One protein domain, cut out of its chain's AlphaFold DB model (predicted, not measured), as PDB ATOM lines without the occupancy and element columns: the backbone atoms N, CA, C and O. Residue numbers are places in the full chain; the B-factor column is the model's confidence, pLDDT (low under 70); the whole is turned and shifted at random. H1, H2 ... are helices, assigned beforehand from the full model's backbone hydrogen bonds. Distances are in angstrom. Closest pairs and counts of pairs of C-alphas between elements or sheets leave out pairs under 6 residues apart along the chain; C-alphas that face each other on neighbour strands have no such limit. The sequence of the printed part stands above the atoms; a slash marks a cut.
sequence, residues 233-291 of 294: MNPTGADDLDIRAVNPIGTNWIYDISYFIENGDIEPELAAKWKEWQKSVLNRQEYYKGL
ATOM      1  N   MET A 233     143.886 169.650 252.843       91.25
ATOM      2  CA  MET A 233     142.596 169.031 252.538       91.25
ATOM      3  C   MET A 233     142.344 167.848 253.472       91.25
ATOM      4  O   MET A 233     143.261 167.085 253.762       91.25
ATOM      5  N   ASN A 234     141.100 167.683 253.919       91.44
ATOM      6  CA  ASN A 234     140.658 166.584 254.780       91.44
ATOM      7  C   ASN A 234     139.514 165.813 254.097       91.44
ATOM      8  O   ASN A 234     138.353 166.091 254.398       91.44
ATOM      9  N   PRO A 235     139.804 164.921 253.130       87.75
ATOM     10  CA  PRO A 235     138.769 164.205 252.392       87.75
ATOM     11  C   PRO A 235     138.009 163.221 253.288       87.75
ATOM     12  O   PRO A 235     138.608 162.461 254.045       87.75
ATOM     13  N   THR A 236     136.685 163.200 253.169       86.75
ATOM     14  CA  THR A 236     135.802 162.250 253.862       86.75
ATOM     15  C   THR A 236     134.789 161.689 252.874       86.75
ATOM     16  O   THR A 236     134.233 162.448 252.081       86.75
ATOM     17  N   GLY A 237     134.555 160.380 252.917       81.44
ATOM     18  CA  GLY A 237     133.500 159.707 252.159       81.44
ATOM     19  C   GLY A 237     132.272 159.391 253.018       81.44
ATOM     20  O   GLY A 237     132.182 159.806 254.174       81.44
ATOM     21  N   ALA A 238     131.330 158.640 252.443       79.56
ATOM     22  CA  ALA A 238     130.187 158.092 253.172       79.56
ATOM     23  C   ALA A 238     130.639 157.118 254.280       79.56
ATOM     24  O   ALA A 238     131.736 156.566 254.207       79.56
ATOM     25  N   ASP A 239     129.799 156.916 255.298       83.69
ATOM     26  CA  ASP A 239     130.036 155.979 256.410       83.69
ATOM     27  C   ASP A 239     131.387 156.155 257.133       83.69
ATOM     28  O   ASP A 239     132.076 155.184 257.448       83.69
ATOM     29  N   ASP A 240     131.779 157.407 257.391       82.19
ATOM     30  CA  ASP A 240     133.057 157.768 258.025       82.19
ATOM     31  C   ASP A 240     134.294 157.239 257.269       82.19
ATOM     32  O   ASP A 240     135.369 157.063 257.853       82.19
ATOM     33  N   LEU A 241     134.165 156.999 255.956       84.38
ATOM     34  CA  LEU A 241     135.283 156.596 255.111       84.38
ATOM     35  C   LEU A 241     136.353 157.693 255.095       84.38
ATOM     36  O   LEU A 241     136.103 158.849 254.749       84.38
ATOM     37  N   ASP A 242     137.574 157.294 255.424       88.06
ATOM     38  CA  ASP A 242     138.739 158.161 255.498       88.06
ATOM     39  C   ASP A 242     139.912 157.578 254.702       88.06
ATOM     40  O   ASP A 242     139.892 156.426 254.260       88.06
ATOM     41  N   ILE A 243     140.958 158.379 254.516       88.12
ATOM     42  CA  ILE A 243     142.156 157.974 253.776       88.12
ATOM     43  C   ILE A 243     143.310 157.539 254.686       88.12
ATOM     44  O   ILE A 243     144.405 157.283 254.189       88.12
ATOM     45  N   ARG A 244     143.126 157.435 256.011       88.12
ATOM     46  CA  ARG A 244     144.224 157.183 256.970       88.12
ATOM     47  C   ARG A 244     144.963 155.882 256.677       88.12
ATOM     48  O   ARG A 244     146.179 155.827 256.837       88.12
ATOM     49  N   ALA A 245     144.234 154.854 256.241       83.25
ATOM     50  CA  ALA A 245     144.789 153.538 255.921       83.25
ATOM     51  C   ALA A 245     145.682 153.537 254.666       83.25
ATOM     52  O   ALA A 245     146.568 152.692 254.540       83.25
ATOM     53  N   VAL A 246     145.465 154.487 253.752       82.44
ATOM     54  CA  VAL A 246     146.170 154.592 252.461       82.44
ATOM     55  C   VAL A 246     147.063 155.834 252.367       82.44
ATOM     56  O   VAL A 246     147.792 156.004 251.393       82.44
ATOM     57  N   ASN A 247     147.043 156.696 253.383       85.69
ATOM     58  CA  ASN A 247     147.868 157.890 253.459       85.69
ATOM     59  C   ASN A 247     149.208 157.573 254.150       85.69
ATOM     60  O   ASN A 247     149.201 157.177 255.320       85.69
ATOM     61  N   PRO A 248     150.375 157.806 253.513       85.31
ATOM     62  CA  PRO A 248     151.669 157.486 254.111       85.31
ATOM     63  C   PRO A 248     151.981 158.170 255.444       85.31
ATOM     64  O   PRO A 248     152.872 157.707 256.162       85.31
ATOM     65  N   ILE A 249     151.270 159.254 255.770       87.50
ATOM     66  CA  ILE A 249     151.415 159.985 257.036       87.50
ATOM     67  C   ILE A 249     150.422 159.525 258.116       87.50
ATOM     68  O   ILE A 249     150.483 160.018 259.239       87.50
ATOM     69  N   GLY A 250     149.527 158.578 257.806       84.75
ATOM     70  CA  GLY A 250     148.579 157.975 258.750       84.75
ATOM     71  C   GLY A 250     147.482 158.916 259.258       84.75
ATOM     72  O   GLY A 250     146.778 158.589 260.214       84.75
ATOM     73  N   THR A 251     147.340 160.096 258.653       89.38
ATOM     74  CA  THR A 251     146.293 161.072 258.973       89.38
ATOM     75  C   THR A 251     145.274 161.143 257.842       89.38
ATOM     76  O   THR A 251     145.483 160.595 256.760       89.38
ATOM     77  N   ASN A 252     144.162 161.829 258.087       90.94
ATOM     78  CA  ASN A 252     143.184 162.107 257.043       90.94
ATOM     79  C   ASN A 252     143.509 163.387 256.254       90.94
ATOM     80  O   ASN A 252     142.690 163.848 255.479       90.94
ATOM     81  N   TRP A 253     144.685 163.986 256.467       92.38
ATOM     82  CA  TRP A 253     145.059 165.250 255.842       92.38
ATOM     83  C   TRP A 253     145.988 165.034 254.650       92.38
ATOM     84  O   TRP A 253     146.922 164.234 254.706       92.38
ATOM     85  N   ILE A 254     145.760 165.800 253.593       89.38
ATOM     86  CA  ILE A 254     146.668 165.979 252.464       89.38
ATOM     87  C   ILE A 254     147.173 167.410 252.544       89.38
ATOM     88  O   ILE A 254     146.373 168.327 252.707       89.38
ATOM     89  N   TYR A 255     148.483 167.601 252.441       91.38
ATOM     90  CA  TYR A 255     149.091 168.923 252.515       91.38
ATOM     91  C   TYR A 255     149.864 169.236 251.242       91.38
ATOM     92  O   TYR A 255     150.633 168.397 250.767       91.38
ATOM     93  N   ASP A 256     149.721 170.466 250.764       90.56
ATOM     94  CA  ASP A 256     150.520 171.014 249.677       90.56
ATOM     95  C   ASP A 256     150.795 172.504 249.916       90.56
ATOM     96  O   ASP A 256     149.897 173.334 249.884       90.56
ATOM     97  N   ILE A 257     152.054 172.852 250.180       92.19
ATOM     98  CA  ILE A 257     152.498 174.251 250.311       92.19
ATOM     99  C   ILE A 257     153.461 174.647 249.186       92.19
ATOM    100  O   ILE A 257     154.188 175.632 249.314       92.19
ATOM    101  N   SER A 258     153.504 173.869 248.098       89.44
ATOM    102  CA  SER A 258     154.474 174.046 247.011       89.44
ATOM    103  C   SER A 258     154.356 175.431 246.373       89.44
ATOM    104  O   SER A 258     155.381 176.067 246.156       89.44
ATOM    105  N   TYR A 259     153.133 175.952 246.220       89.50
ATOM    106  CA  TYR A 259     152.868 177.314 245.739       89.50
ATOM    107  C   TYR A 259     153.628 178.388 246.539       89.50
ATOM    108  O   TYR A 259     154.398 179.164 245.980       89.50
ATOM    109  N   PHE A 260     153.496 178.379 247.868       91.31
ATOM    110  CA  PHE A 260     154.170 179.341 248.752       91.31
ATOM    111  C   PHE A 260     155.689 179.138 248.799       91.31
ATOM    112  O   PHE A 260     156.451 180.082 249.001       91.31
ATOM    113  N   ILE A 261     156.162 177.905 248.606       91.81
ATOM    114  CA  ILE A 261     157.597 177.634 248.483       91.81
ATOM    115  C   ILE A 261     158.150 178.208 247.171       91.81
ATOM    116  O   ILE A 261     159.238 178.782 247.171       91.81
ATOM    117  N   GLU A 262     157.437 178.031 246.062       90.50
ATOM    118  CA  GLU A 262     157.845 178.489 244.728       90.50
ATOM    119  C   GLU A 262     157.797 180.012 244.600       90.50
ATOM    120  O   GLU A 262     158.707 180.599 244.015       90.50
ATOM    121  N   ASN A 263     156.818 180.651 245.241       89.75
ATOM    122  CA  ASN A 263     156.719 182.108 245.333       89.75
ATOM    123  C   ASN A 263     157.746 182.740 246.286       89.75
ATOM    124  O   ASN A 263     157.917 183.958 246.290       89.75
ATOM    125  N   GLY A 264     158.469 181.932 247.068       90.88
ATOM    126  CA  GLY A 264     159.478 182.417 248.012       90.88
ATOM    127  C   GLY A 264     158.907 182.947 249.331       90.88
ATOM    128  O   GLY A 264     159.635 183.589 250.086       90.88
ATOM    129  N   ASP A 265     157.643 182.649 249.637       92.06
ATOM    130  CA  ASP A 265     156.977 183.027 250.891       92.06
ATOM    131  C   ASP A 265     157.430 182.161 252.082       92.06
ATOM    132  O   ASP A 265     157.230 182.515 253.246       92.06
ATOM    133  N   ILE A 266     158.043 181.006 251.803       92.75
ATOM    134  CA  ILE A 266     158.591 180.086 252.802       92.75
ATOM    135  C   ILE A 266     160.115 180.215 252.850       92.75
ATOM    136  O   ILE A 266     160.802 180.019 251.847       92.75
ATOM    137  N   GLU A 267     160.649 180.450 254.051       94.69
ATOM    138  CA  GLU A 267     162.092 180.511 254.307       94.69
ATOM    139  C   GLU A 267     162.841 179.296 253.713       94.69
ATOM    140  O   GLU A 267     162.411 178.152 253.920       94.69
ATOM    141  N   PRO A 268     163.994 179.492 253.037       93.38
ATOM    142  CA  PRO A 268     164.684 178.424 252.306       93.38
ATOM    143  C   PRO A 268     165.012 177.183 253.144       93.38
ATOM    144  O   PRO A 268     164.958 176.060 252.640       93.38
ATOM    145  N   GLU A 269     165.325 177.358 254.432       94.56
ATOM    146  CA  GLU A 269     165.611 176.237 255.334       94.56
ATOM    147  C   GLU A 269     164.363 175.378 255.599       94.56
ATOM    148  O   GLU A 269     164.440 174.146 255.622       94.56
ATOM    149  N   LEU A 270     163.198 176.012 255.772       93.00
ATOM    150  CA  LEU A 270     161.931 175.312 255.968       93.00
ATOM    151  C   LEU A 270     161.471 174.646 254.666       93.00
ATOM    152  O   LEU A 270     161.064 173.485 254.686       93.00
ATOM    153  N   ALA A 271     161.619 175.337 253.533       93.06
ATOM    154  CA  ALA A 271     161.322 174.792 252.213       93.06
ATOM    155  C   ALA A 271     162.160 173.540 251.897       93.06
ATOM    156  O   ALA A 271     161.638 172.565 251.352       93.06
ATOM    157  N   ALA A 272     163.445 173.528 252.267       93.44
ATOM    158  CA  ALA A 272     164.309 172.361 252.097       93.44
ATOM    159  C   ALA A 272     163.813 171.160 252.919       93.44
ATOM    160  O   ALA A 272     163.639 170.070 252.371       93.44
ATOM    161  N   LYS A 273     163.498 171.373 254.206       94.50
ATOM    162  CA  LYS A 273     162.940 170.331 255.087       94.50
ATOM    163  C   LYS A 273     161.603 169.798 254.571       94.50
ATOM    164  O   LYS A 273     161.374 168.590 254.609       94.50
ATOM    165  N   TRP A 274     160.742 170.676 254.054       93.06
ATOM    166  CA  TRP A 274     159.480 170.281 253.429       93.06
ATOM    167  C   TRP A 274     159.702 169.373 252.219       93.06
ATOM    168  O   TRP A 274     159.123 168.292 252.156       93.06
ATOM    169  N   LYS A 275     160.571 169.768 251.282       92.88
ATOM    170  CA  LYS A 275     160.866 168.976 250.076       92.88
ATOM    171  C   LYS A 275     161.455 167.604 250.418       92.88
ATOM    172  O   LYS A 275     161.106 166.608 249.786       92.88
ATOM    173  N   GLU A 276     162.317 167.528 251.432       93.38
ATOM    174  CA  GLU A 276     162.840 166.252 251.936       93.38
ATOM    175  C   GLU A 276     161.731 165.365 252.515       93.38
ATOM    176  O   GLU A 276     161.637 164.180 252.172       93.38
ATOM    177  N   TRP A 277     160.859 165.938 253.347       92.12
ATOM    178  CA  TRP A 277     159.704 165.235 253.898       92.12
ATOM    179  C   TRP A 277     158.751 164.757 252.794       92.12
ATOM    180  O   TRP A 277     158.420 163.570 252.756       92.12
ATOM    181  N   GLN A 278     158.389 165.622 251.845       90.25
ATOM    182  CA  GLN A 278     157.508 165.306 250.718       90.25
ATOM    183  C   GLN A 278     158.083 164.163 249.874       90.25
ATOM    184  O   GLN A 278     157.382 163.205 249.555       90.25
ATOM    185  N   LYS A 279     159.393 164.182 249.595       89.88
ATOM    186  CA  LYS A 279     160.080 163.079 248.912       89.88
ATOM    187  C   LYS A 279     160.002 161.768 249.700       89.88
ATOM    188  O   LYS A 279     159.822 160.706 249.106       89.88
ATOM    189  N   SER A 280     160.114 161.818 251.029       88.62
ATOM    190  CA  SER A 280     159.969 160.629 251.882       88.62
ATOM    191  C   SER A 280     158.551 160.038 251.840       88.62
ATOM    192  O   SER A 280     158.406 158.814 251.837       88.62
ATOM    193  N   VAL A 281     157.529 160.895 251.742       85.88
ATOM    194  CA  VAL A 281     156.117 160.513 251.592       85.88
ATOM    195  C   VAL A 281     155.879 159.885 250.216       85.88
ATOM    196  O   VAL A 281     155.376 158.764 250.142       85.88
ATOM    197  N   LEU A 282     156.323 160.541 249.139       85.75
ATOM    198  CA  LEU A 282     156.184 160.053 247.760       85.75
ATOM    199  C   LEU A 282     156.878 158.701 247.545       85.75
ATOM    200  O   LEU A 282     156.305 157.798 246.942       85.75
ATOM    201  N   ASN A 283     158.066 158.498 248.120       87.50
ATOM    202  CA  ASN A 283     158.774 157.215 248.039       87.50
ATOM    203  C   ASN A 283     158.021 156.051 248.708       87.50
ATOM    204  O   ASN A 283     158.291 154.890 248.402       87.50
ATOM    205  N   ARG A 284     157.101 156.334 249.638       83.69
ATOM    206  CA  ARG A 284     156.259 155.315 250.282       83.69
ATOM    207  C   ARG A 284     154.942 155.082 249.545       83.69
ATOM    208  O   ARG A 284     154.257 154.117 249.865       83.69
ATOM    209  N   GLN A 285     154.596 155.908 248.559       77.62
ATOM    210  CA  GLN A 285     153.306 155.857 247.873       77.62
ATOM    211  C   GLN A 285     153.035 154.491 247.222       77.62
ATOM    212  O   GLN A 285     151.929 153.975 247.343       77.62
ATOM    213  N   GLU A 286     154.043 153.860 246.609       78.25
ATOM    214  CA  GLU A 286     153.904 152.528 245.989       78.25
ATOM    215  C   GLU A 286     153.512 151.431 246.993       78.25
ATOM    216  O   GLU A 286     152.684 150.578 246.684       78.25
ATOM    217  N   TYR A 287     154.036 151.482 248.222       80.00
ATOM    218  CA  TYR A 287     153.653 150.534 249.272       80.00
ATOM    219  C   TYR A 287     152.171 150.674 249.642       80.00
ATOM    220  O   TYR A 287     151.460 149.677 249.735       80.00
ATOM    221  N   TYR A 288     151.692 151.911 249.805       75.69
ATOM    222  CA  TYR A 288     150.299 152.171 250.175       75.69
ATOM    223  C   TYR A 288     149.317 151.924 249.021       75.69
ATOM    224  O   TYR A 288     148.208 151.463 249.274       75.69
ATOM    225  N   LYS A 289     149.722 152.116 247.755       69.50
ATOM    226  CA  LYS A 289     148.918 151.712 246.584       69.50
ATOM    227  C   LYS A 289     148.616 150.210 246.580       69.50
ATOM    228  O   LYS A 289     147.508 149.812 246.238       69.50
ATOM    229  N   GLY A 290     149.577 149.379 246.988       66.00
ATOM    230  CA  GLY A 290     149.407 147.924 247.055       66.00
ATOM    231  C   GLY A 290     148.395 147.445 248.106       66.00
ATOM    232  O   GLY A 290     147.932 146.312 248.018       66.00
ATOM    233  N   LEU A 291     148.025 148.291 249.075       65.19
ATOM    234  CA  LEU A 291     147.056 147.959 250.128       65.19
ATOM    235  C   LEU A 291     145.594 148.090 249.673       65.19
ATOM    236  O   LEU A 291     144.710 147.584 250.352       65.19
TER     237      LEU A 291
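What this domain is: This is residues 233 to 291 of the 294 residues of an uncharacterized protein of Butyricicoccus sp. AM29-23AC (UniProt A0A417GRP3). Picture a loose, elongated piece that runs out to one end and folds back: a long winding stretch with no named element, residues 233 to 257, leads to the short helix H1, the chain turns, and the longer helix H2 runs back, with the short helix H3 following it at the last residues. The three helices form no bundle; they are strung along the chain, with H1 beside the first part of H2 and H3 beyond the other end of H2. The printed part has 59 residues, with three named helices in the order H1, H2, H3 and no named strand; the class is all helix, though the helices hold 27 of the 59 residues. The radius of gyration of the C-alphas is 13.7 A, which is loose, and the spans are 40 by 23 by 13 A.

Where its parts are: Begin at C-alpha 233, at (142.596, 169.031, 252.538), and go through residues 233 to 257, whose C-alphas lie 5 to 23 A from the mean of the C-alphas. At C-alpha 258, at (154.474, 174.046, 247.011), you reach H1, residues 258 to 262. Look next at Pro 268, where H2 begins; it holds residues 268 to 282, is the longest helix by residues, and measures 20.7 A from first to last C-alpha. After it comes H3, residues 285 to 291, 10.3 A long, which ends at C-alpha 291, at (147.056, 147.959, 250.128).

How they stand to each other: Start with H2, which touches no helix but is near H1. Look at Ile 261 and Ala 271: their C-alphas, 6.0 A apart, are the closest of H1 and H2, which are close but not clearly touching, with 1 pair of C-alphas within 8 A. The centres of H1 and H2 are 11.7 A apart. At the other end of H2, H2 and H3 meet only through their link. H1 and H3 are apart. Check the backbone N and O atoms: in H1 and H2 every O i to N i+4 pair is within hydrogen-bond range, and in H3 it is 2 of 3.

The domain as a whole: The two C-alphas farthest apart are those of Asp 239 and Pro 268, 41.5 A, while the first and last printed C-alphas, of Met 233 and Leu 291, are 21.7 A apart. The printed part has no cut. The links from H1 to H2, with 5 residues between them, and from H2 to H3, with 2, are tight. Read the B-factor column for the model's confidence: the mean pLDDT of the printed part is 87.3, and residues 289 to 291 are under 70.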